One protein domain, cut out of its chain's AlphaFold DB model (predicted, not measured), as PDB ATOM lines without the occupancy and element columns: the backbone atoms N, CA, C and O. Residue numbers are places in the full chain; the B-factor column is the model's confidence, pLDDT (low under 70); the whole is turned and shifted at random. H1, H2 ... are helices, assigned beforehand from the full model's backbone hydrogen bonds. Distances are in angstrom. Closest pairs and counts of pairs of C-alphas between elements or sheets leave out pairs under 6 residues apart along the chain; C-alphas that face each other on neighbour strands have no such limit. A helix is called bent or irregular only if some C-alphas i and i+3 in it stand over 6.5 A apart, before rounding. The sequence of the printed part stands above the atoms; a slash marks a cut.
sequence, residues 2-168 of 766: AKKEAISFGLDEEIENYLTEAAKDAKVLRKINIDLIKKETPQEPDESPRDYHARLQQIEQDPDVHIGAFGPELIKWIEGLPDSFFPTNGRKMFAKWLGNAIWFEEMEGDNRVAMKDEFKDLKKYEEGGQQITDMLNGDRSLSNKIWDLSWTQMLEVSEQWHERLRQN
ATOM      1  N   ALA A   2      25.362  23.945 -22.785       45.50
ATOM      2  CA  ALA A   2      24.429  24.461 -23.803       45.50
ATOM      3  C   ALA A   2      23.253  23.533 -24.192       45.50
ATOM      4  O   ALA A   2      22.113  23.977 -24.154       45.50
ATOM      5  N   LYS A   3      23.479  22.230 -24.460       49.19
ATOM      6  CA  LYS A   3      22.378  21.283 -24.760       49.19
ATOM      7  C   LYS A   3      21.291  21.246 -23.667       49.19
ATOM      8  O   LYS A   3      20.120  21.222 -24.002       49.19
ATOM      9  N   LYS A   4      21.645  21.291 -22.372       66.56
ATOM     10  CA  LYS A   4      20.658  21.339 -21.267       66.56
ATOM     11  C   LYS A   4      19.928  22.681 -21.171       66.56
ATOM     12  O   LYS A   4      18.775  22.702 -20.763       66.56
ATOM     13  N   GLU A   5      20.603  23.770 -21.517       62.28
ATOM     14  CA  GLU A   5      20.021  25.114 -21.544       62.28
ATOM     15  C   GLU A   5      19.006  25.238 -22.679       62.28
ATOM     16  O   GLU A   5      17.872  25.639 -22.447       62.28
ATOM     17  N   ALA A   6      19.356  24.792 -23.883       57.38
ATOM     18  CA  ALA A   6      18.457  24.856 -25.028       57.38
ATOM     19  C   ALA A   6      17.250  23.902 -24.924       57.38
ATOM     20  O   ALA A   6      16.151  24.291 -25.319       57.38
ATOM     21  N   ILE A   7      17.412  22.731 -24.281       64.38
ATOM     22  CA  ILE A   7      16.280  21.868 -23.885       64.38
ATOM     23  C   ILE A   7      15.282  22.642 -23.005       64.38
ATOM     24  O   ILE A   7      14.072  22.487 -23.146       64.38
ATOM     25  N   SER A   8      15.751  23.543 -22.131       68.31
ATOM     26  CA  SER A   8      14.846  24.345 -21.291       68.31
ATOM     27  C   SER A   8      14.067  25.435 -22.047       68.31
ATOM     28  O   SER A   8      13.105  25.971 -21.501       68.31
ATOM     29  N   PHE A   9      14.431  25.721 -23.305       69.00
ATOM     30  CA  PHE A   9      13.738  26.664 -24.192       69.00
ATOM     31  C   PHE A   9      12.855  25.986 -25.257       69.00
ATOM     32  O   PHE A   9      12.225  26.685 -26.045       69.00
ATOM     33  N   GLY A  10      12.775  24.648 -25.283       62.97
ATOM     34  CA  GLY A  10      11.935  23.909 -26.237       62.97
ATOM     35  C   GLY A  10      12.492  23.831 -27.663       62.97
ATOM     36  O   GLY A  10      11.740  23.555 -28.591       62.97
ATOM     37  N   LEU A  11      13.800  24.047 -27.843       67.19
ATOM     38  CA  LEU A  11      14.492  24.005 -29.144       67.19
ATOM     39  C   LEU A  11      14.958  22.587 -29.542       67.19
ATOM     40  O   LEU A  11      15.864  22.431 -30.362       67.19
ATOM     41  N   ASP A  12      14.374  21.549 -28.941       62.41
ATOM     42  CA  ASP A  12      14.855  20.164 -29.042       62.41
ATOM     43  C   ASP A  12      14.855  19.638 -30.480       62.41
ATOM     44  O   ASP A  12      15.847  19.062 -30.931       62.41
ATOM     45  N   GLU A  13      13.775  19.885 -31.220       62.81
ATOM     46  CA  GLU A  13      13.602  19.385 -32.586       62.81
ATOM     47  C   GLU A  13      14.491  20.134 -33.595       62.81
ATOM     48  O   GLU A  13      15.048  19.518 -34.503       62.81
ATOM     49  N   GLU A  14      14.720  21.441 -33.417       56.34
ATOM     50  CA  GLU A  14      15.691  22.182 -34.233       56.34
ATOM     51  C   GLU A  14      17.124  21.722 -33.944       56.34
ATOM     52  O   GLU A  14      17.883  21.460 -34.874       56.34
ATOM     53  N   ILE A  15      17.505  21.550 -32.675       56.91
ATOM     54  CA  ILE A  15      18.879  21.172 -32.305       56.91
ATOM     55  C   ILE A  15      19.205  19.724 -32.680       56.91
ATOM     56  O   ILE A  15      20.334  19.454 -33.095       56.91
ATOM     57  N   GLU A  16      18.252  18.792 -32.593       60.53
ATOM     58  CA  GLU A  16      18.461  17.451 -33.149       60.53
ATOM     59  C   GLU A  16      18.568  17.477 -34.677       60.53
ATOM     60  O   GLU A  16      19.450  16.805 -35.219       60.53
ATOM     61  N   ASN A  17      17.781  18.300 -35.379       62.41
ATOM     62  CA  ASN A  17      17.937  18.480 -36.826       62.41
ATOM     63  C   ASN A  17      19.313  19.079 -37.190       62.41
ATOM     64  O   ASN A  17      20.001  18.514 -38.042       62.41
ATOM     65  N   TYR A  18      19.774  20.128 -36.500       55.06
ATOM     66  CA  TYR A  18      21.088  20.752 -36.724       55.06
ATOM     67  C   TYR A  18      22.264  19.799 -36.459       55.06
ATOM     68  O   TYR A  18      23.163  19.676 -37.289       55.06
ATOM     69  N   LEU A  19      22.254  19.059 -35.342       54.12
ATOM     70  CA  LEU A  19      23.292  18.052 -35.066       54.12
ATOM     71  C   LEU A  19      23.264  16.899 -36.084       54.12
ATOM     72  O   LEU A  19      24.295  16.286 -36.366       54.12
ATOM     73  N   THR A  20      22.097  16.616 -36.665       65.81
ATOM     74  CA  THR A  20      21.938  15.601 -37.712       65.81
ATOM     75  C   THR A  20      22.433  16.090 -39.082       65.81
ATOM     76  O   THR A  20      22.827  15.251 -39.894       65.81
ATOM     77  N   GLU A  21      22.458  17.402 -39.353       60.81
ATOM     78  CA  GLU A  21      22.991  18.015 -40.587       60.81
ATOM     79  C   GLU A  21      24.530  18.062 -40.605       60.81
ATOM     80  O   GLU A  21      25.126  17.519 -41.533       60.81
ATOM     81  N   ALA A  22      25.200  18.572 -39.563       57.31
ATOM     82  CA  ALA A  22      26.674  18.562 -39.489       57.31
ATOM     83  C   ALA A  22      27.252  17.128 -39.598       57.31
ATOM     84  O   ALA A  22      28.192  16.854 -40.354       57.31
ATOM     85  N   ALA A  23      26.587  16.155 -38.966       67.38
ATOM     86  CA  ALA A  23      26.895  14.730 -39.100       67.38
ATOM     87  C   ALA A  23      26.595  14.134 -40.500       67.38
ATOM     88  O   ALA A  23      26.887  12.959 -40.743       67.38
ATOM     89  N   LYS A  24      25.983  14.870 -41.442       72.81
ATOM     90  CA  LYS A  24      25.874  14.491 -42.870       72.81
ATOM     91  C   LYS A  24      27.043  15.008 -43.706       72.81
ATOM     92  O   LYS A  24      27.353  14.370 -44.713       72.81
ATOM     93  N   ASP A  25      27.709  16.087 -43.301       72.75
ATOM     94  CA  ASP A  25      28.839  16.646 -44.051       72.75
ATOM     95  C   ASP A  25      30.158  15.956 -43.711       72.75
ATOM     96  O   ASP A  25      30.897  15.577 -44.619       72.75
ATOM     97  N   ALA A  26      30.398  15.621 -42.442       78.25
ATOM     98  CA  ALA A  26      31.526  14.762 -42.075       78.25
ATOM     99  C   ALA A  26      31.465  13.368 -42.732       78.25
ATOM    100  O   ALA A  26      32.498  12.783 -43.063       78.25
ATOM    101  N   LYS A  27      30.258  12.858 -43.041       81.69
ATOM    102  CA  LYS A  27      30.086  11.635 -43.850       81.69
ATOM    103  C   LYS A  27      30.689  11.753 -45.250       81.69
ATOM    104  O   LYS A  27      30.944  10.716 -45.852       81.69
ATOM    105  N   VAL A  28      30.943  12.953 -45.781       82.56
ATOM    106  CA  VAL A  28      31.697  13.126 -47.035       82.56
ATOM    107  C   VAL A  28      33.149  12.690 -46.840       82.56
ATOM    108  O   VAL A  28      33.647  11.899 -47.637       82.56
ATOM    109  N   LEU A  29      33.799  13.134 -45.760       83.50
ATOM    110  CA  LEU A  29      35.182  12.769 -45.438       83.50
ATOM    111  C   LEU A  29      35.293  11.298 -45.026       83.50
ATOM    112  O   LEU A  29      36.096  10.570 -45.606       83.50
ATOM    113  N   ARG A  30      34.407  10.820 -44.137       87.56
ATOM    114  CA  ARG A  30      34.331   9.389 -43.789       87.56
ATOM    115  C   ARG A  30      34.094   8.513 -45.014       87.56
ATOM    116  O   ARG A  30      34.686   7.448 -45.127       87.56
ATOM    117  N   LYS A  31      33.253   8.946 -45.965       88.25
ATOM    118  CA  LYS A  31      33.045   8.211 -47.221       88.25
ATOM    119  C   LYS A  31      34.316   8.177 -48.070       88.25
ATOM    120  O   LYS A  31      34.604   7.125 -48.624       88.25
ATOM    121  N   ILE A  32      35.073   9.274 -48.160       85.38
ATOM    122  CA  ILE A  32      36.364   9.291 -48.868       85.38
ATOM    123  C   ILE A  32      37.346   8.310 -48.211       85.38
ATOM    124  O   ILE A  32      37.929   7.497 -48.923       85.38
ATOM    125  N   ASN A  33      37.462   8.315 -46.877       89.06
ATOM    126  CA  ASN A  33      38.267   7.335 -46.140       89.06
ATOM    127  C   ASN A  33      37.794   5.898 -46.415       89.06
ATOM    128  O   ASN A  33      38.580   5.072 -46.859       89.06
ATOM    129  N   ILE A  34      36.505   5.599 -46.247       90.06
ATOM    130  CA  ILE A  34      35.937   4.264 -46.496       90.06
ATOM    131  C   ILE A  34      36.144   3.812 -47.953       90.06
ATOM    132  O   ILE A  34      36.440   2.644 -48.190       90.06
ATOM    133  N   ASP A  35      36.007   4.701 -48.939       90.06
ATOM    134  CA  ASP A  35      36.214   4.380 -50.359       90.06
ATOM    135  C   ASP A  35      37.708   4.236 -50.739       90.06
ATOM    136  O   ASP A  35      38.012   3.674 -51.795       90.06
ATOM    137  N   LEU A  36      38.639   4.676 -49.880       86.75
ATOM    138  CA  LEU A  36      40.066   4.333 -49.940       86.75
ATOM    139  C   LEU A  36      40.347   2.997 -49.245       86.75
ATOM    140  O   LEU A  36      40.908   2.104 -49.875       86.75
ATOM    141  N   ILE A  37      39.871   2.809 -48.009       89.50
ATOM    142  CA  ILE A  37      40.050   1.567 -47.239       89.50
ATOM    143  C   ILE A  37      39.509   0.359 -48.024       89.50
ATOM    144  O   ILE A  37      40.175  -0.666 -48.085       89.50
ATOM    145  N   LYS A  38      38.374   0.493 -48.731       93.19
ATOM    146  CA  LYS A  38      37.822  -0.538 -49.641       93.19
ATOM    147  C   LYS A  38      38.765  -1.015 -50.751       93.19
ATOM    148  O   LYS A  38      38.527  -2.084 -51.306       93.19
ATOM    149  N   LYS A  39      39.747  -0.204 -51.162       91.56
ATOM    150  CA  LYS A  39      40.710  -0.575 -52.215       91.56
ATOM    151  C   LYS A  39      41.819  -1.455 -51.652       91.56
ATOM    152  O   LYS A  39      42.172  -2.447 -52.278       91.56
ATOM    153  N   GLU A  40      42.301  -1.106 -50.462       91.06
ATOM    154  CA  GLU A  40      43.370  -1.823 -49.759       91.06
ATOM    155  C   GLU A  40      42.850  -3.046 -48.985       91.06
ATOM    156  O   GLU A  40      43.569  -4.015 -48.765       91.06
ATOM    157  N   THR A  41      41.580  -3.012 -48.577       92.50
ATOM    158  CA  THR A  41      40.922  -4.019 -47.737       92.50
ATOM    159  C   THR A  41      39.705  -4.590 -48.471       92.50
ATOM    160  O   THR A  41      38.599  -4.087 -48.279       92.50
ATOM    161  N   PRO A  42      39.867  -5.615 -49.330       93.88
ATOM    162  CA  PRO A  42      38.743  -6.243 -50.017       93.88
ATOM    163  C   PRO A  42      37.795  -6.977 -49.050       93.88
ATOM    164  O   PRO A  42      38.147  -7.322 -47.917       93.88
ATOM    165  N   GLN A  43      36.577  -7.231 -49.531       96.44
ATOM    166  CA  GLN A  43      35.575  -8.054 -48.852       96.44
ATOM    167  C   GLN A  43      36.012  -9.524 -48.841       96.44
ATOM    168  O   GLN A  43      36.442 -10.043 -49.875       96.44
ATOM    169  N   GLU A  44      35.885 -10.197 -47.698       95.38
ATOM    170  CA  GLU A  44      36.204 -11.626 -47.597       95.38
ATOM    171  C   GLU A  44      35.085 -12.488 -48.232       95.38
ATOM    172  O   GLU A  44      33.932 -12.051 -48.277       95.38
ATOM    173  N   PRO A  45      35.375 -13.695 -48.767       96.62
ATOM    174  CA  PRO A  45      34.417 -14.442 -49.596       96.62
ATOM    175  C   PRO A  45      33.108 -14.847 -48.900       96.62
ATOM    176  O   PRO A  45      32.093 -15.044 -49.568       96.62
ATOM    177  N   ASP A  46      33.142 -15.004 -47.579       96.75
ATOM    178  CA  ASP A  46      32.034 -15.378 -46.697       96.75
ATOM    179  C   ASP A  46      31.505 -14.209 -45.842       96.75
ATOM    180  O   ASP A  46      30.474 -14.339 -45.178       96.75
ATOM    181  N   GLU A  47      32.149 -13.042 -45.904       97.19
ATOM    182  CA  GLU A  47      31.741 -11.841 -45.180       97.19
ATOM    183  C   GLU A  47      30.502 -11.204 -45.828       97.19
ATOM    184  O   GLU A  47      30.474 -10.918 -47.029       97.19
ATOM    185  N   SER A  48      29.454 -10.927 -45.042       96.62
ATOM    186  CA  SER A  48      28.266 -10.267 -45.590       96.62
ATOM    187  C   SER A  48      28.561  -8.797 -45.937       96.62
ATOM    188  O   SER A  48      29.350  -8.150 -45.246       96.62
ATOM    189  N   PRO A  49      27.885  -8.186 -46.933       94.94
ATOM    190  CA  PRO A  49      28.094  -6.771 -47.265       94.94
ATOM    191  C   PRO A  49      27.852  -5.804 -46.092       94.94
ATOM    192  O   PRO A  49      28.374  -4.688 -46.091       94.94
ATOM    193  N   ARG A  50      27.057  -6.219 -45.095       93.50
ATOM    194  CA  ARG A  50      26.831  -5.461 -43.858       93.50
ATOM    195  C   ARG A  50      28.050  -5.525 -42.943       93.50
ATOM    196  O   ARG A  50      28.458  -4.487 -42.428       93.50
ATOM    197  N   ASP A  51      28.602  -6.717 -42.754       94.56
ATOM    198  CA  ASP A  51      29.736  -6.951 -41.860       94.56
ATOM    199  C   ASP A  51      31.008  -6.339 -42.455       94.56
ATOM    200  O   ASP A  51      31.702  -5.604 -41.758       94.56
ATOM    201  N   TYR A  52      31.192  -6.452 -43.776       95.56
ATOM    202  CA  TYR A  52      32.226  -5.728 -44.521       95.56
ATOM    203  C   TYR A  52      32.146  -4.219 -44.301       95.56
ATOM    204  O   TYR A  52      33.140  -3.572 -43.971       95.56
ATOM    205  N   HIS A  53      30.953  -3.625 -44.417       91.31
ATOM    206  CA  HIS A  53      30.814  -2.192 -44.177       91.31
ATOM    207  C   HIS A  53      31.067  -1.805 -42.711       91.31
ATOM    208  O   HIS A  53      31.645  -0.748 -42.466       91.31
ATOM    209  N   ALA A  54      30.698  -2.657 -41.750       93.00
ATOM    210  CA  ALA A  54      31.005  -2.449 -40.336       93.00
ATOM    211  C   ALA A  54      32.516  -2.556 -40.047       93.00
ATOM    212  O   ALA A  54      33.052  -1.707 -39.339       93.00
ATOM    213  N   ARG A  55      33.220  -3.523 -40.650       95.44
ATOM    214  CA  ARG A  55      34.679  -3.684 -40.550       95.44
ATOM    215  C   ARG A  55      35.419  -2.481 -41.133       95.44
ATOM    216  O   ARG A  55      36.312  -1.945 -40.487       95.44
ATOM    217  N   LEU A  56      34.992  -1.978 -42.293       93.62
ATOM    218  CA  LEU A  56      35.529  -0.743 -42.882       93.62
ATOM    219  C   LEU A  56      35.312   0.488 -41.981       93.62
ATOM    220  O   LEU A  56      36.186   1.345 -41.907       93.62
ATOM    221  N   GLN A  57      34.166   0.583 -41.296       91.19
ATOM    222  CA  GLN A  57      33.901   1.656 -40.326       91.19
ATOM    223  C   GLN A  57      34.736   1.516 -39.046       91.19
ATOM    224  O   GLN A  57      35.128   2.530 -38.478       91.19
ATOM    225  N   GLN A  58      35.022   0.290 -38.595       91.38
ATOM    226  CA  GLN A  58      35.942   0.051 -37.481       91.38
ATOM    227  C   GLN A  58      37.369   0.462 -37.853       91.38
ATOM    228  O   GLN A  58      37.979   1.210 -37.103       91.38
ATOM    229  N   ILE A  59      37.853   0.072 -39.037       90.25
ATOM    230  CA  ILE A  59      39.173   0.475 -39.554       90.25
ATOM    231  C   ILE A  59      39.278   2.003 -39.706       90.25
ATOM    232  O   ILE A  59      40.309   2.575 -39.384       90.25
ATOM    233  N   GLU A  60      38.216   2.682 -40.152       91.00
ATOM    234  CA  GLU A  60      38.182   4.154 -40.262       91.00
ATOM    235  C   GLU A  60      38.238   4.874 -38.906       91.00
ATOM    236  O   GLU A  60      38.692   6.014 -38.834       91.00
ATOM    237  N   GLN A  61      37.763   4.225 -37.841       87.88
ATOM    238  CA  GLN A  61      37.715   4.776 -36.484       87.88
ATOM    239  C   GLN A  61      38.895   4.342 -35.611       87.88
ATOM    240  O   GLN A  61      39.085   4.920 -34.538       87.88
ATOM    241  N   ASP A  62      39.662   3.339 -36.039       86.75
ATOM    242  CA  ASP A  62      40.835   2.855 -35.327       86.75
ATOM    243  C   ASP A  62      41.993   3.856 -35.504       86.75
ATOM    244  O   ASP A  62      42.512   4.017 -36.613       86.75
ATOM    245  N   PRO A  63      42.412   4.565 -34.437       80.94
ATOM    246  CA  PRO A  63      43.453   5.578 -34.542       80.94
ATOM    247  C   PRO A  63      44.839   4.991 -34.829       80.94
ATOM    248  O   PRO A  63      45.753   5.765 -35.106       80.94
ATOM    249  N   ASP A  64      44.999   3.668 -34.749       83.88
ATOM    250  CA  ASP A  64      46.263   2.974 -34.968       83.88
ATOM    251  C   ASP A  64      46.331   2.339 -36.387       83.88
ATOM    252  O   ASP A  64      47.371   1.803 -36.774       83.88
ATOM    253  N   VAL A  65      45.261   2.439 -37.205       77.44
ATOM    254  CA  VAL A  65      45.192   1.900 -38.584       77.44
ATOM    255  C   VAL A  65      45.104   3.019 -39.638       77.44
ATOM    256  O   VAL A  65      44.044   3.413 -40.125       77.44
ATOM    257  N   HIS A  66      46.269   3.521 -40.046       67.75
ATOM    258  CA  HIS A  66      46.415   4.676 -40.941       67.75
ATOM    259  C   HIS A  66      46.190   4.359 -42.440       67.75
ATOM    260  O   HIS A  66      47.133   4.355 -43.229       67.75
ATOM    261  N   ILE A  67      44.937   4.109 -42.846       76.62
ATOM    262  CA  ILE A  67      44.545   3.846 -44.257       76.62
ATOM    263  C   ILE A  67      43.626   4.959 -44.837       76.62
ATOM    264  O   ILE A  67      43.350   5.006 -46.037       76.62
ATOM    265  N   GLY A  68      43.159   5.900 -44.009       78.25
ATOM    266  CA  GLY A  68      42.369   7.060 -44.448       78.25
ATOM    267  C   GLY A  68      43.207   8.186 -45.076       78.25
ATOM    268  O   GLY A  68      44.378   8.350 -44.750       78.25
ATOM    269  N   ALA A  69      42.593   9.010 -45.934       83.00
ATOM    270  CA  ALA A  69      43.209  10.256 -46.410       83.00
ATOM    271  C   ALA A  69      43.202  11.348 -45.330       83.00
ATOM    272  O   ALA A  69      44.155  12.112 -45.211       83.00
ATOM    273  N   PHE A  70      42.137  11.408 -44.527       87.38
ATOM    274  CA  PHE A  70      41.999  12.362 -43.428       87.38
ATOM    275  C   PHE A  70      42.144  11.641 -42.089       87.38
ATOM    276  O   PHE A  70      41.523  10.595 -41.887       87.38
ATOM    277  N   GLY A  71      42.927  12.214 -41.172       87.06
ATOM    278  CA  GLY A  71      43.075  11.680 -39.819       87.06
ATOM    279  C   GLY A  71      41.761  11.742 -39.020       87.06
ATOM    280  O   GLY A  71      40.947  12.649 -39.245       87.06
ATOM    281  N   PRO A  72      41.543  10.820 -38.063       86.56
ATOM    282  CA  PRO A  72      40.292  10.740 -37.303       86.56
ATOM    283  C   PRO A  72      40.026  11.995 -36.456       86.56
ATOM    284  O   PRO A  72      38.871  12.351 -36.234       86.56
ATOM    285  N   GLU A  73      41.072  12.707 -36.026       89.75
ATOM    286  CA  GLU A  73      40.968  13.996 -35.324       89.75
ATOM    287  C   GLU A  73      40.339  15.092 -36.188       89.75
ATOM    288  O   GLU A  73      39.416  15.763 -35.734       89.75
ATOM    289  N   LEU A  74      40.778  15.230 -37.445       91.06
ATOM    290  CA  LEU A  74      40.242  16.216 -38.386       91.06
ATOM    291  C   LEU A  74      38.769  15.931 -38.711       91.06
ATOM    292  O   LEU A  74      37.946  16.846 -38.711       91.06
ATOM    293  N   ILE A  75      38.415  14.658 -38.921       90.62
ATOM    294  CA  ILE A  75      37.021  14.238 -39.129       90.62
ATOM    295  C   ILE A  75      36.175  14.562 -37.893       90.62
ATOM    296  O   ILE A  75      35.122  15.183 -38.017       90.62
ATOM    297  N   LYS A  76      36.646  14.195 -36.698       90.31
ATOM    298  CA  LYS A  76      35.942  14.430 -35.432       90.31
ATOM    299  C   LYS A  76      35.810  15.915 -35.084       90.31
ATOM    300  O   LYS A  76      34.815  16.302 -34.476       90.31
ATOM    301  N   TRP A  77      36.781  16.749 -35.458       93.06
ATOM    302  CA  TRP A  77      36.670  18.203 -35.336       93.06
ATOM    303  C   TRP A  77      35.596  18.741 -36.283       93.06
ATOM    304  O   TRP A  77      34.702  19.438 -35.813       93.06
ATOM    305  N   ILE A  78      35.582  18.321 -37.556       91.44
ATOM    306  CA  ILE A  78      34.541  18.711 -38.526       91.44
ATOM    307  C   ILE A  78      33.137  18.247 -38.088       91.44
ATOM    308  O   ILE A  78      32.165  18.962 -38.310       91.44
ATOM    309  N   GLU A  79      33.016  17.108 -37.398       88.38
ATOM    310  CA  GLU A  79      31.765  16.662 -36.750       88.38
ATOM    311  C   GLU A  79      31.336  17.512 -35.550       88.38
ATOM    312  O   GLU A  79      30.154  17.536 -35.207       88.38
ATOM    313  N   GLY A  80      32.283  18.175 -34.887       89.88
ATOM    314  CA  GLY A  80      32.035  19.060 -33.752       89.88
ATOM    315  C   GLY A  80      31.669  20.495 -34.142       89.88
ATOM    316  O   GLY A  80      31.253  21.258 -33.268       89.88
ATOM    317  N   LEU A  81      31.820  20.868 -35.417       89.25
ATOM    318  CA  LEU A  81      31.516  22.212 -35.906       89.25
ATOM    319  C   LEU A  81      29.997  22.471 -35.922       89.25
ATOM    320  O   LEU A  81      29.218  21.574 -36.258       89.25
ATOM    321  N   PRO A  82      29.551  23.691 -35.568       88.44
ATOM    322  CA  PRO A  82      28.141  24.055 -35.637       88.44
ATOM    323  C   PRO A  82      27.667  24.119 -37.092       88.44
ATOM    324  O   PRO A  82      28.447  24.366 -38.007       88.44
ATOM    325  N   ASP A  83      26.362  23.965 -37.310       84.19
ATOM    326  CA  ASP A  83      25.793  23.949 -38.661       84.19
ATOM    327  C   ASP A  83      26.036  25.253 -39.447       84.19
ATOM    328  O   ASP A  83      26.257  25.228 -40.656       84.19
ATOM    329  N   SER A  84      26.105  26.385 -38.735       86.69
ATOM    330  CA  SER A  84      26.454  27.708 -39.270       86.69
ATOM    331  C   SER A  84      27.861  27.798 -39.868       86.69
ATOM    332  O   SER A  84      28.159  28.777 -40.544       86.69
ATOM    333  N   PHE A  85      28.716  26.802 -39.617       91.50
ATOM    334  CA  PHE A  85      30.063  26.691 -40.173       91.50
ATOM    335  C   PHE A  85      30.078  26.110 -41.595       91.50
ATOM    336  O   PHE A  85      31.142  25.968 -42.187       91.50
ATOM    337  N   PHE A  86      28.926  25.727 -42.151       92.56
ATOM    338  CA  PHE A  86      28.837  25.186 -43.504       92.56
ATOM    339  C   PHE A  86      27.964  26.091 -44.388       92.56
ATOM    340  O   PHE A  86      26.890  26.526 -43.969       92.56
ATOM    341  N   PRO A  87      28.379  26.378 -45.635       92.06
ATOM    342  CA  PRO A  87      27.627  27.258 -46.518       92.06
ATOM    343  C   PRO A  87      26.340  26.580 -46.982       92.06
ATOM    344  O   PRO A  87      26.365  25.452 -47.466       92.06
ATOM    345  N   THR A  88      25.216  27.291 -46.901       89.25
ATOM    346  CA  THR A  88      23.868  26.836 -47.295       89.25
ATOM    347  C   THR A  88      23.841  26.121 -48.648       89.25
ATOM    348  O   THR A  88      23.143  25.121 -48.811       89.25
ATOM    349  N   ASN A  89      24.656  26.584 -49.600       87.12
ATOM    350  CA  ASN A  89      24.910  25.924 -50.873       87.12
ATOM    351  C   ASN A  89      26.326  25.339 -50.907       87.12
ATOM    352  O   ASN A  89      27.294  25.973 -50.502       87.12
ATOM    353  N   GLY A  90      26.470  24.128 -51.448       88.88
ATOM    354  CA  GLY A  90      27.788  23.524 -51.658       88.88
ATOM    355  C   GLY A  90      28.445  22.898 -50.421       88.88
ATOM    356  O   GLY A  90      29.591  22.476 -50.548       88.88
ATOM    357  N   ARG A  91      27.740  22.745 -49.283       90.94
ATOM    358  CA  ARG A  91      28.217  22.105 -48.026       90.94
ATOM    359  C   ARG A  91      29.220  20.961 -48.219       90.94
ATOM    360  O   ARG A  91      30.316  20.997 -47.675       90.94
ATOM    361  N   LYS A  92      28.894  19.984 -49.073       89.56
ATOM    362  CA  LYS A  92      29.746  18.812 -49.362       89.56
ATOM    363  C   LYS A  92      31.058  19.141 -50.083       89.56
ATOM    364  O   LYS A  92      32.048  18.445 -49.875       89.56
ATOM    365  N   MET A  93      31.062  20.154 -50.952       90.50
ATOM    366  CA  MET A  93      32.285  20.653 -51.590       90.50
ATOM    367  C   MET A  93      33.125  21.419 -50.574       90.50
ATOM    368  O   MET A  93      34.314  21.142 -50.474       90.50
ATOM    369  N   PHE A  94      32.497  22.279 -49.765       93.69
ATOM    370  CA  PHE A  94      33.178  23.013 -48.700       93.69
ATOM    371  C   PHE A  94      33.801  22.081 -47.655       93.69
ATOM    372  O   PHE A  94      34.987  22.201 -47.395       93.69
ATOM    373  N   ALA A  95      33.074  21.088 -47.136       92.31
ATOM    374  CA  ALA A  95      33.611  20.119 -46.176       92.31
ATOM    375  C   ALA A  95      34.812  19.333 -46.740       92.31
ATOM    376  O   ALA A  95      35.799  19.115 -46.039       92.31
ATOM    377  N   LYS A  96      34.760  18.948 -48.026       92.50
ATOM    378  CA  LYS A  96      35.884  18.298 -48.721       92.50
ATOM    379  C   LYS A  96      37.071  19.251 -48.912       92.50
ATOM    380  O   LYS A  96      38.208  18.849 -48.684       92.50
ATOM    381  N   TRP A  97      36.809  20.481 -49.349       94.81
ATOM    382  CA  TRP A  97      37.825  21.516 -49.536       94.81
ATOM    383  C   TRP A  97      38.508  21.858 -48.207       94.81
ATOM    384  O   TRP A  97      39.728  21.816 -48.138       94.81
ATOM    385  N   LEU A  98      37.735  22.080 -47.141       94.25
ATOM    386  CA  LEU A  98      38.209  22.385 -45.792       94.25
ATOM    387  C   LEU A  98      39.117  21.273 -45.258       94.25
ATOM    388  O   LEU A  98      40.220  21.551 -44.797       94.25
ATOM    389  N   GLY A  99      38.687  20.011 -45.388       93.50
ATOM    390  CA  GLY A  99      39.502  18.853 -45.020       93.50
ATOM    391  C   GLY A  99      40.831  18.804 -45.782       93.50
ATOM    392  O   GLY A  99      41.880  18.653 -45.164       93.50
ATOM    393  N   ASN A 100      40.805  18.996 -47.107       91.25
ATOM    394  CA  ASN A 100      42.018  19.056 -47.932       91.25
ATOM    395  C   ASN A 100      42.935  20.231 -47.550       91.25
ATOM    396  O   ASN A 100      44.150  20.067 -47.491       91.25
ATOM    397  N   ALA A 101      42.366  21.415 -47.326       91.75
ATOM    398  CA  ALA A 101      43.105  22.651 -47.112       91.75
ATOM    399  C   ALA A 101      43.799  22.668 -45.740       91.75
ATOM    400  O   ALA A 101      44.973  23.020 -45.659       91.75
ATOM    401  N   ILE A 102      43.112  22.213 -44.685       92.88
ATOM    402  CA  ILE A 102      43.704  22.046 -43.348       92.88
ATOM    403  C   ILE A 102      44.801  20.985 -43.377       92.88
ATOM    404  O   ILE A 102      45.889  21.217 -42.863       92.88
ATOM    405  N   TRP A 103      44.537  19.840 -44.010       89.62
ATOM    406  CA  TRP A 103      45.521  18.768 -44.137       89.62
ATOM    407  C   TRP A 103      46.782  19.236 -44.873       89.62
ATOM    408  O   TRP A 103      47.883  18.985 -44.403       89.62
ATOM    409  N   PHE A 104      46.639  19.988 -45.968       88.12
ATOM    410  CA  PHE A 104      47.777  20.528 -46.715       88.12
ATOM    411  C   PHE A 104      48.608  21.527 -45.891       88.12
ATOM    412  O   PHE A 104      49.834  21.460 -45.918       88.12
ATOM    413  N   GLU A 105      47.964  22.436 -45.148       87.19
ATOM    414  CA  GLU A 105      48.658  23.427 -44.306       87.19
ATOM    415  C   GLU A 105      49.341  22.782 -43.078       87.19
ATOM    416  O   GLU A 105      50.447  23.176 -42.723       87.19
ATOM    417  N   GLU A 106      48.728  21.774 -42.439       87.69
ATOM    418  CA  GLU A 106      49.304  21.069 -41.273       87.69
ATOM    419  C   GLU A 106      50.396  20.052 -41.653       87.69
ATOM    420  O   GLU A 106      51.294  19.791 -40.855       87.69
ATOM    421  N   MET A 107      50.350  19.493 -42.869       83.44
ATOM    422  CA  MET A 107      51.357  18.551 -43.388       83.44
ATOM    423  C   MET A 107      52.468  19.235 -44.204       83.44
ATOM    424  O   MET A 107      53.250  18.551 -44.860       83.44
ATOM    425  N   GLU A 108      52.536  20.573 -44.200       82.00
ATOM    426  CA  GLU A 108      53.493  21.384 -44.982       82.00
ATOM    427  C   GLU A 108      53.513  21.044 -46.493       82.00
ATOM    428  O   GLU A 108      54.518  21.211 -47.187       82.00
ATOM    429  N   GLY A 109      52.378  20.575 -47.021       78.06
ATOM    430  CA  GLY A 109      52.208  20.140 -48.407       78.06
ATOM    431  C   GLY A 109      52.742  18.743 -48.748       78.06
ATOM    432  O   GLY A 109      52.709  18.370 -49.924       78.06
ATOM    433  N   ASP A 110      53.209  17.959 -47.771       73.00
ATOM    434  CA  ASP A 110      53.611  16.568 -47.999       73.00
ATOM    435  C   ASP A 110      52.384  15.662 -48.192       73.00
ATOM    436  O   ASP A 110      51.441  15.672 -47.399       73.00
ATOM    437  N   ASN A 111      52.398  14.833 -49.239       71.31
ATOM    438  CA  ASN A 111      51.284  13.950 -49.594       71.31
ATOM    439  C   ASN A 111      51.308  12.634 -48.783       71.31
ATOM    440  O   ASN A 111      51.159  11.542 -49.341       71.31
ATOM    441  N   ARG A 112      51.523  12.727 -47.465       77.56
ATOM    442  CA  ARG A 112      51.663  11.581 -46.551       77.56
ATOM    443  C   ARG A 112      50.430  11.382 -45.673       77.56
ATOM    444  O   ARG A 112      49.746  12.333 -45.317       77.56
ATOM    445  N   VAL A 113      50.164  10.140 -45.274       70.44
ATOM    446  CA  VAL A 113      49.082   9.855 -44.320       70.44
ATOM    447  C   VAL A 113      49.419  10.488 -42.967       70.44
ATOM    448  O   VAL A 113      50.500  10.248 -42.423       70.44
ATOM    449  N   ALA A 114      48.494  11.292 -42.443       69.69
ATOM    450  CA  ALA A 114      48.633  11.951 -41.151       69.69
ATOM    451  C   ALA A 114      48.630  10.918 -40.012       69.69
ATOM    452  O   ALA A 114      47.743  10.061 -39.939       69.69
ATOM    453  N   MET A 115      49.611  11.016 -39.119       75.62
ATOM    454  CA  MET A 115      49.671  10.231 -37.891       75.62
ATOM    455  C   MET A 115      48.746  10.819 -36.815       75.62
ATOM    456  O   MET A 115      48.274  11.956 -36.890       75.62
ATOM    457  N   LYS A 116      48.493  10.007 -35.791       71.69
ATOM    458  CA  LYS A 116      47.783  10.384 -34.564       71.69
ATOM    459  C   LYS A 116      48.482  11.556 -33.857       71.69
ATOM    460  O   LYS A 116      49.710  11.607 -33.834       71.69
ATOM    461  N   ASP A 117      47.701  12.468 -33.288       77.50
ATOM    462  CA  ASP A 117      48.139  13.676 -32.575       77.50
ATOM    463  C   ASP A 117      48.969  14.688 -33.416       77.50
ATOM    464  O   ASP A 117      49.594  15.598 -32.860       77.50
ATOM    465  N   GLU A 118      48.991  14.589 -34.758       80.25
ATOM    466  CA  GLU A 118      49.701  15.565 -35.612       80.25
ATOM    467  C   GLU A 118      48.963  16.907 -35.760       80.25
ATOM    468  O   GLU A 118      49.615  17.936 -35.955       80.25
ATOM    469  N   PHE A 119      47.632  16.935 -35.608       82.88
ATOM    470  CA  PHE A 119      46.806  18.138 -35.757       82.88
ATOM    471  C   PHE A 119      46.827  19.011 -34.489       82.88
ATOM    472  O   PHE A 119      45.879  19.052 -33.703       82.88
ATOM    473  N   LYS A 120      47.935  19.730 -34.284       76.69
ATOM    474  CA  LYS A 120      48.257  20.413 -33.012       76.69
ATOM    475  C   LYS A 120      47.321  21.561 -32.628       76.69
ATOM    476  O   LYS A 120      47.185  21.840 -31.439       76.69
ATOM    477  N   ASP A 121      46.716  22.247 -33.598       86.31
ATOM    478  CA  ASP A 121      45.800  23.364 -33.340       86.31
ATOM    479  C   ASP A 121      44.744  23.508 -34.446       86.31
ATOM    480  O   ASP A 121      44.796  24.415 -35.276       86.31
ATOM    481  N   LEU A 122      43.744  22.620 -34.443       90.88
ATOM    482  CA  LEU A 122      42.575  22.758 -35.324       90.88
ATOM    483  C   LEU A 122      41.730  24.003 -35.001       90.88
ATOM    484  O   LEU A 122      40.978  24.485 -35.846       90.88
ATOM    485  N   LYS A 123      41.876  24.572 -33.799       89.69
ATOM    486  CA  LYS A 123      41.053  25.691 -33.340       89.69
ATOM    487  C   LYS A 123      41.351  26.984 -34.102       89.69
ATOM    488  O   LYS A 123      40.441  27.779 -34.329       89.69
ATOM    489  N   LYS A 124      42.590  27.184 -34.564       90.50
ATOM    490  CA  LYS A 124      42.961  28.350 -35.392       90.50
ATOM    491  C   LYS A 124      42.181  28.445 -36.715       90.50
ATOM    492  O   LYS A 124      42.111  29.526 -37.294       90.50
ATOM    493  N   TYR A 125      41.581  27.346 -37.184       93.69
ATOM    494  CA  TYR A 125      40.756  27.317 -38.396       93.69
ATOM    495  C   TYR A 125      39.295  27.733 -38.152       93.69
ATOM    496  O   TYR A 125      38.582  27.996 -39.117       93.69
ATOM    497  N   GLU A 126      38.839  27.838 -36.896       93.81
ATOM    498  CA  GLU A 126      37.442  28.168 -36.572       93.81
ATOM    499  C   GLU A 126      37.065  29.590 -37.031       93.81
ATOM    500  O   GLU A 126      36.106  29.771 -37.778       93.81
ATOM    501  N   GLU A 127      37.845  30.610 -36.661       89.38
ATOM    502  CA  GLU A 127      37.535  32.002 -37.028       89.38
ATOM    503  C   GLU A 127      37.563  32.214 -38.553       89.38
ATOM    504  O   GLU A 127      36.645  32.809 -39.117       89.38
ATOM    505  N   GLY A 128      38.575  31.666 -39.234       91.19
ATOM    506  CA  GLY A 128      38.688  31.769 -40.689       91.19
ATOM    507  C   GLY A 128      37.628  30.963 -41.444       91.19
ATOM    508  O   GLY A 128      37.120  31.418 -42.464       91.19
ATOM    509  N   GLY A 129      37.237  29.789 -40.945       94.50
ATOM    510  CA  GLY A 129      36.256  28.934 -41.620       94.50
ATOM    511  C   GLY A 129      34.839  29.500 -41.554       94.50
ATOM    512  O   GLY A 129      34.090  29.375 -42.527       94.50
ATOM    513  N   GLN A 130      34.503  30.209 -40.471       93.88
ATOM    514  CA  GLN A 130      33.262  30.980 -40.396       93.88
ATOM    515  C   GLN A 130      33.279  32.153 -41.391       93.88
ATOM    516  O   GLN A 130      32.328  32.295 -42.153       93.88
ATOM    517  N   GLN A 131      34.375  32.920 -41.487       92.19
ATOM    518  CA  GLN A 131      34.499  34.003 -42.481       92.19
ATOM    519  C   GLN A 131      34.358  33.486 -43.926       92.19
ATOM    520  O   GLN A 131      33.646  34.068 -44.745       92.19
ATOM    521  N   ILE A 132      34.980  32.355 -44.254       94.81
ATOM    522  CA  ILE A 132      34.845  31.748 -45.584       94.81
ATOM    523  C   ILE A 132      33.395  31.300 -45.838       94.81
ATOM    524  O   ILE A 132      32.877  31.475 -46.942       94.81
ATOM    525  N   THR A 133      32.717  30.772 -44.820       95.31
ATOM    526  CA  THR A 133      31.309  30.356 -44.903       95.31
ATOM    527  C   THR A 133      30.358  31.531 -45.099       95.31
ATOM    528  O   THR A 133      29.462  31.459 -45.942       95.31
ATOM    529  N   ASP A 134      30.563  32.626 -44.372       93.75
ATOM    530  CA  ASP A 134      29.753  33.839 -44.480       93.75
ATOM    531  C   ASP A 134      29.875  34.438 -45.895       93.75
ATOM    532  O   ASP A 134      28.859  34.742 -46.525       93.75
ATOM    533  N   MET A 135      31.094  34.469 -46.455       94.38
ATOM    534  CA  MET A 135      31.339  34.838 -47.857       94.38
ATOM    535  C   MET A 135      30.611  33.909 -48.840       94.38
ATOM    536  O   MET A 135      29.907  34.390 -49.725       94.38
ATOM    537  N   LEU A 136      30.755  32.587 -48.696       93.56
ATOM    538  CA  LEU A 136      30.118  31.596 -49.579       93.56
ATOM    539  C   LEU A 136      28.579  31.627 -49.517       93.56
ATOM    540  O   LEU A 136      27.913  31.185 -50.453       93.56
ATOM    541  N   ASN A 137      28.007  32.129 -48.420       93.44
ATOM    542  CA  ASN A 137      26.569  32.349 -48.274       93.44
ATOM    543  C   ASN A 137      26.095  33.664 -48.907       93.44
ATOM    544  O   ASN A 137      24.970  33.724 -49.414       93.44
ATOM    545  N   GLY A 138      26.914  34.715 -48.842       88.88
ATOM    546  CA  GLY A 138      26.535  36.058 -49.271       88.88
ATOM    547  C   GLY A 138      26.887  36.410 -50.720       88.88
ATOM    548  O   GLY A 138      26.143  37.166 -51.341       88.88
ATOM    549  N   ASP A 139      27.960  35.853 -51.286       82.19
ATOM    550  CA  ASP A 139      28.386  36.109 -52.668       82.19
ATOM    551  C   ASP A 139      27.928  34.976 -53.605       82.19
ATOM    552  O   ASP A 139      28.365  33.828 -53.507       82.19
ATOM    553  N   ARG A 140      27.014  35.297 -54.531       81.06
ATOM    554  CA  ARG A 140      26.464  34.338 -55.507       81.06
ATOM    555  C   ARG A 140      27.231  34.310 -56.832       81.06
ATOM    556  O   ARG A 140      26.904  33.482 -57.683       81.06
ATOM    557  N   SER A 141      28.213  35.192 -57.017       80.50
ATOM    558  CA  SER A 141      29.016  35.308 -58.243       80.50
ATOM    559  C   SER A 141      30.270  34.430 -58.240       80.50
ATOM    560  O   SER A 141      30.895  34.239 -59.289       80.50
ATOM    561  N   LEU A 142      30.633  33.886 -57.071       79.69
ATOM    562  CA  LEU A 142      31.879  33.158 -56.851       79.69
ATOM    563  C   LEU A 142      32.101  32.053 -57.893       79.69
ATOM    564  O   LEU A 142      31.295  31.140 -58.082       79.69
ATOM    565  N   SER A 143      33.246  32.133 -58.569       82.75
ATOM    566  CA  SER A 143      33.625  31.177 -59.605       82.75
ATOM    567  C   SER A 143      33.820  29.773 -59.030       82.75
ATOM    568  O   SER A 143      34.414  29.612 -57.968       82.75
ATOM    569  N   ASN A 144      33.479  28.733 -59.797       85.12
ATOM    570  CA  ASN A 144      33.809  27.343 -59.450       85.12
ATOM    571  C   ASN A 144      35.318  27.096 -59.230       85.12
ATOM    572  O   ASN A 144      35.674  26.099 -58.611       85.12
ATOM    573  N   LYS A 145      36.200  27.995 -59.694       84.62
ATOM    574  CA  LYS A 145      37.646  27.964 -59.406       84.62
ATOM    575  C   LYS A 145      38.002  28.285 -57.951       84.62
ATOM    576  O   LYS A 145      39.144  28.099 -57.553       84.62
ATOM    577  N   ILE A 146      37.058  28.778 -57.149       86.44
ATOM    578  CA  ILE A 146      37.319  29.126 -55.747       86.44
ATOM    579  C   ILE A 146      37.727  27.898 -54.911       86.44
ATOM    580  O   ILE A 146      38.482  28.015 -53.953       86.44
ATOM    581  N   TRP A 147      37.310  26.699 -55.332       92.25
ATOM    582  CA  TRP A 147      37.687  25.422 -54.716       92.25
ATOM    583  C   TRP A 147      39.118  24.964 -55.042       92.25
ATOM    584  O   TRP A 147      39.585  24.002 -54.436       92.25
ATOM    585  N   ASP A 148      39.808  25.637 -55.971       88.12
ATOM    586  CA  ASP A 148      41.219  25.393 -56.303       88.12
ATOM    587  C   ASP A 148      42.176  26.219 -55.410       88.12
ATOM    588  O   ASP A 148      43.394  26.061 -55.496       88.12
ATOM    589  N   LEU A 149      41.644  27.114 -54.565       85.00
ATOM    590  CA  LEU A 149      42.421  27.968 -53.663       85.00
ATOM    591  C   LEU A 149      42.922  27.199 -52.431       85.00
ATOM    592  O   LEU A 149      42.207  26.363 -51.869       85.00
ATOM    593  N   SER A 150      44.128  27.533 -51.960       88.25
ATOM    594  CA  SER A 150      44.618  27.080 -50.650       88.25
ATOM    595  C   SER A 150      43.806  27.690 -49.501       88.25
ATOM    596  O   SER A 150      43.074  28.663 -49.696       88.25
ATOM    597  N   TRP A 151      43.968  27.166 -48.278       91.50
ATOM    598  CA  TRP A 151      43.360  27.757 -47.077       91.50
ATOM    599  C   TRP A 151      43.660  29.256 -46.975       91.50
ATOM    600  O   TRP A 151      42.744  30.070 -46.889       91.50
ATOM    601  N   THR A 152      44.946  29.612 -47.049       80.75
ATOM    602  CA  THR A 152      45.406  31.000 -46.957       80.75
ATOM    603  C   THR A 152      44.774  31.892 -48.035       80.75
ATOM    604  O   THR A 152      44.328  32.992 -47.725       80.75
ATOM    605  N   GLN A 153      44.672  31.415 -49.282       82.88
ATOM    606  CA  GLN A 153      44.057  32.166 -50.385       82.88
ATOM    607  C   GLN A 153      42.536  32.312 -50.230       82.88
ATOM    608  O   GLN A 153      41.980  33.366 -50.523       82.88
ATOM    609  N   MET A 154      41.845  31.269 -49.767       90.69
ATOM    610  CA  MET A 154      40.399  31.309 -49.538       90.69
ATOM    611  C   MET A 154      40.042  32.250 -48.384       90.69
ATOM    612  O   MET A 154      39.111  33.049 -48.497       90.69
ATOM    613  N   LEU A 155      40.817  32.186 -47.296       88.44
ATOM    614  CA  LEU A 155      40.690  33.087 -46.158       88.44
ATOM    615  C   LEU A 155      40.905  34.536 -46.599       88.44
ATOM    616  O   LEU A 155      40.061  35.379 -46.307       88.44
ATOM    617  N   GLU A 156      41.957  34.803 -47.376       78.06
ATOM    618  CA  GLU A 156      42.225  36.112 -47.973       78.06
ATOM    619  C   GLU A 156      41.010  36.635 -48.757       78.06
ATOM    620  O   GLU A 156      40.509  37.711 -48.442       78.06
ATOM    621  N   VAL A 157      40.466  35.870 -49.713       80.56
ATOM    622  CA  VAL A 157      39.276  36.286 -50.489       80.56
ATOM    623  C   VAL A 157      38.068  36.560 -49.573       80.56
ATOM    624  O   VAL A 157      37.322  37.515 -49.809       80.56
ATOM    625  N   SER A 158      37.913  35.808 -48.476       86.88
ATOM    626  CA  SER A 158      36.854  36.046 -47.486       86.88
ATOM    627  C   SER A 158      37.073  37.292 -46.615       86.88
ATOM    628  O   SER A 158      36.102  38.003 -46.342       86.88
ATOM    629  N   GLU A 159      38.320  37.629 -46.250       83.12
ATOM    630  CA  GLU A 159      38.670  38.904 -45.599       83.12
ATOM    631  C   GLU A 159      38.290  40.077 -46.516       83.12
ATOM    632  O   GLU A 159      37.668  41.045 -46.069       83.12
ATOM    633  N   GLN A 160      38.620  39.969 -47.812       75.81
ATOM    634  CA  GLN A 160      38.311  40.984 -48.824       75.81
ATOM    635  C   GLN A 160      36.795  41.187 -48.986       75.81
ATOM    636  O   GLN A 160      36.322  42.323 -49.052       75.81
ATOM    637  N   TRP A 161      36.010  40.104 -49.005       86.00
ATOM    638  CA  TRP A 161      34.546  40.182 -49.057       86.00
ATOM    639  C   TRP A 161      33.942  40.830 -47.796       86.00
ATOM    640  O   TRP A 161      33.109  41.730 -47.907       86.00
ATOM    641  N   HIS A 162      34.425  40.478 -46.600       83.81
ATOM    642  CA  HIS A 162      33.986  41.116 -45.351       83.81
ATOM    643  C   HIS A 162      34.348  42.602 -45.262       83.81
ATOM    644  O   HIS A 162      33.626  43.380 -44.636       83.81
ATOM    645  N   GLU A 163      35.481  43.008 -45.834       73.81
ATOM    646  CA  GLU A 163      35.877  44.413 -45.906       73.81
ATOM    647  C   GLU A 163      34.951  45.205 -46.846       73.81
ATOM    648  O   GLU A 163      34.483  46.271 -46.450       73.81
ATOM    649  N   ARG A 164      34.574  44.652 -48.013       73.69
ATOM    650  CA  ARG A 164      33.563  45.257 -48.908       73.69
ATOM    651  C   ARG A 164      32.237  45.524 -48.196       73.69
ATOM    652  O   ARG A 164      31.728  46.643 -48.258       73.69
ATOM    653  N   LEU A 165      31.707  44.529 -47.476       79.19
ATOM    654  CA  LEU A 165      30.464  44.692 -46.714       79.19
ATOM    655  C   LEU A 165      30.581  45.775 -45.636       79.19
ATOM    656  O   LEU A 165      29.682  46.600 -45.492       79.19
ATOM    657  N   ARG A 166      31.702  45.822 -44.902       74.44
ATOM    658  CA  ARG A 166      31.947  46.861 -43.884       74.44
ATOM    659  C   ARG A 166      32.073  48.269 -44.471       74.44
ATOM    660  O   ARG A 166      31.853  49.234 -43.745       74.44
ATOM    661  N   GLN A 167      32.385  48.386 -45.759       67.31
ATOM    662  CA  GLN A 167      32.458  49.649 -46.498       67.31
ATOM    663  C   GLN A 167      31.163  49.978 -47.270       67.31
ATOM    664  O   GLN A 167      31.094  51.025 -47.909       67.31
ATOM    665  N   ASN A 168      30.124  49.132 -47.174       78.19
ATOM    666  CA  ASN A 168      28.837  49.275 -47.870       78.19
ATOM    667  C   ASN A 168      28.992  49.367 -49.407       78.19
ATOM    668  O   ASN A 168      28.418  50.241 -50.063       78.19
TER     669      ASN A 168
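AT A GLANCE: This is residues 2 to 168 of the 766 residues of an uncharacterized protein of bacterium (UniProt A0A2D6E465). A long, kinked helix, H2, runs from a projecting arm into the body, where H3 packs across its last part, H4 runs beside it near the kink, and H5 crosses it with its first turns. Beyond H5, H6 and H8 cross each other as an X, with short H7 beside H5. The arm is the part of H2 before residue 22, with the small helix H1 at its tip; the longest axis runs from the loop between H2 and H3 to the end of H8. The printed part has 167 residues with eight named helices, H1 to H8 in order, and no named strand: the class is all helix, and the packing is mostly crossed. It is only just compact, close to loose, with a radius of gyration of the C-alphas of 18.1 A and spans of 64 by 46 by 30 A.

HOW THE PARTS SIT: H2, residues 12 to 40, has a kink of 35 degrees near residue 28. With residues 30 to 38 alone it touches residues 56 to 60 of H3, residues 49 to 61; the two are about perpendicular at 83 degrees, and their closest C-alphas, Ile 34 and Leu 56, are 6.2 A apart. With residues 22 to 30 alone H2 touches H4, residues 72 to 80, at a shallow tilt of 21 degrees, opposite ways; the closest C-alphas, Ala 26 and Glu 79, are 5.7 A apart. With residues 25 to 29 alone it touches H5, residues 91 to 106, at a steep tilt of 61 degrees, the same way; the closest C-alphas, Asp 25 and Lys 92, are 5.8 A apart. H1, residues 2 to 7, is close to H2 but not clearly touching, with the C-alphas of Ala 6 and Asp 12 closest at 7.1 A. H5 is the hub, touching four helices. H4 and H5 form a helical hairpin, two successive helices running opposite ways, here at 45 degrees; they only just touch, with 3 pairs of C-alphas within 8 A, the closest being Leu 74 and Gly 99 at 7.2 A. H5 only just touches H7, residues 144 to 148, also with 3 pairs; the C-alphas of Trp 97 and Trp 147 are closest at 6.5 A. H5 touches H8, residues 151 to 166, through residue 151 of H8 alone, at a steep tilt of 59 degrees; the C-alphas of Ala 101 and Trp 151 are closest at 5.1 A. H8 touches H6, residues 124 to 138, at a steep tilt of 55 degrees, the same way; the C-alphas of Ile 132 and Ser 158 are closest at 5.1 A. H2 and H8 are apart, for instance. Every O i to N i+4 pair is within hydrogen-bond range in H1, H3, H4, H5 and H8; it is 19 of 25 in H2, 10 of 11 in H6 and 0 of 1 in H7, where 1 of 2 O i to N i+3 pairs is within range.

IN THESE COORDINATES: H2 measures 41.5 A from first to last C-alpha, from C-alpha 12 at (14.855, 20.164, -29.042) to C-alpha 40 at (43.370, -1.823, -49.759). H3 is 18.5 A long, H5 22.2 A, H6 22.8 A and H8 22.5 A, ending at C-alpha 166 at (31.947, 46.861, -43.884). H6 is only just irregular: C-alphas 124 and 127 are 6.7 A apart.

THE WHOLE: The two C-alphas farthest apart, those of Asp 46 and Gln 167, are 65.0 A apart. The printed part has no cut. The link from H5 to H6, residues 107 to 123, is long. The mean pLDDT of the printed part is 83.4; it is under 70 at residues 2 to 23, 66, 114 and 167.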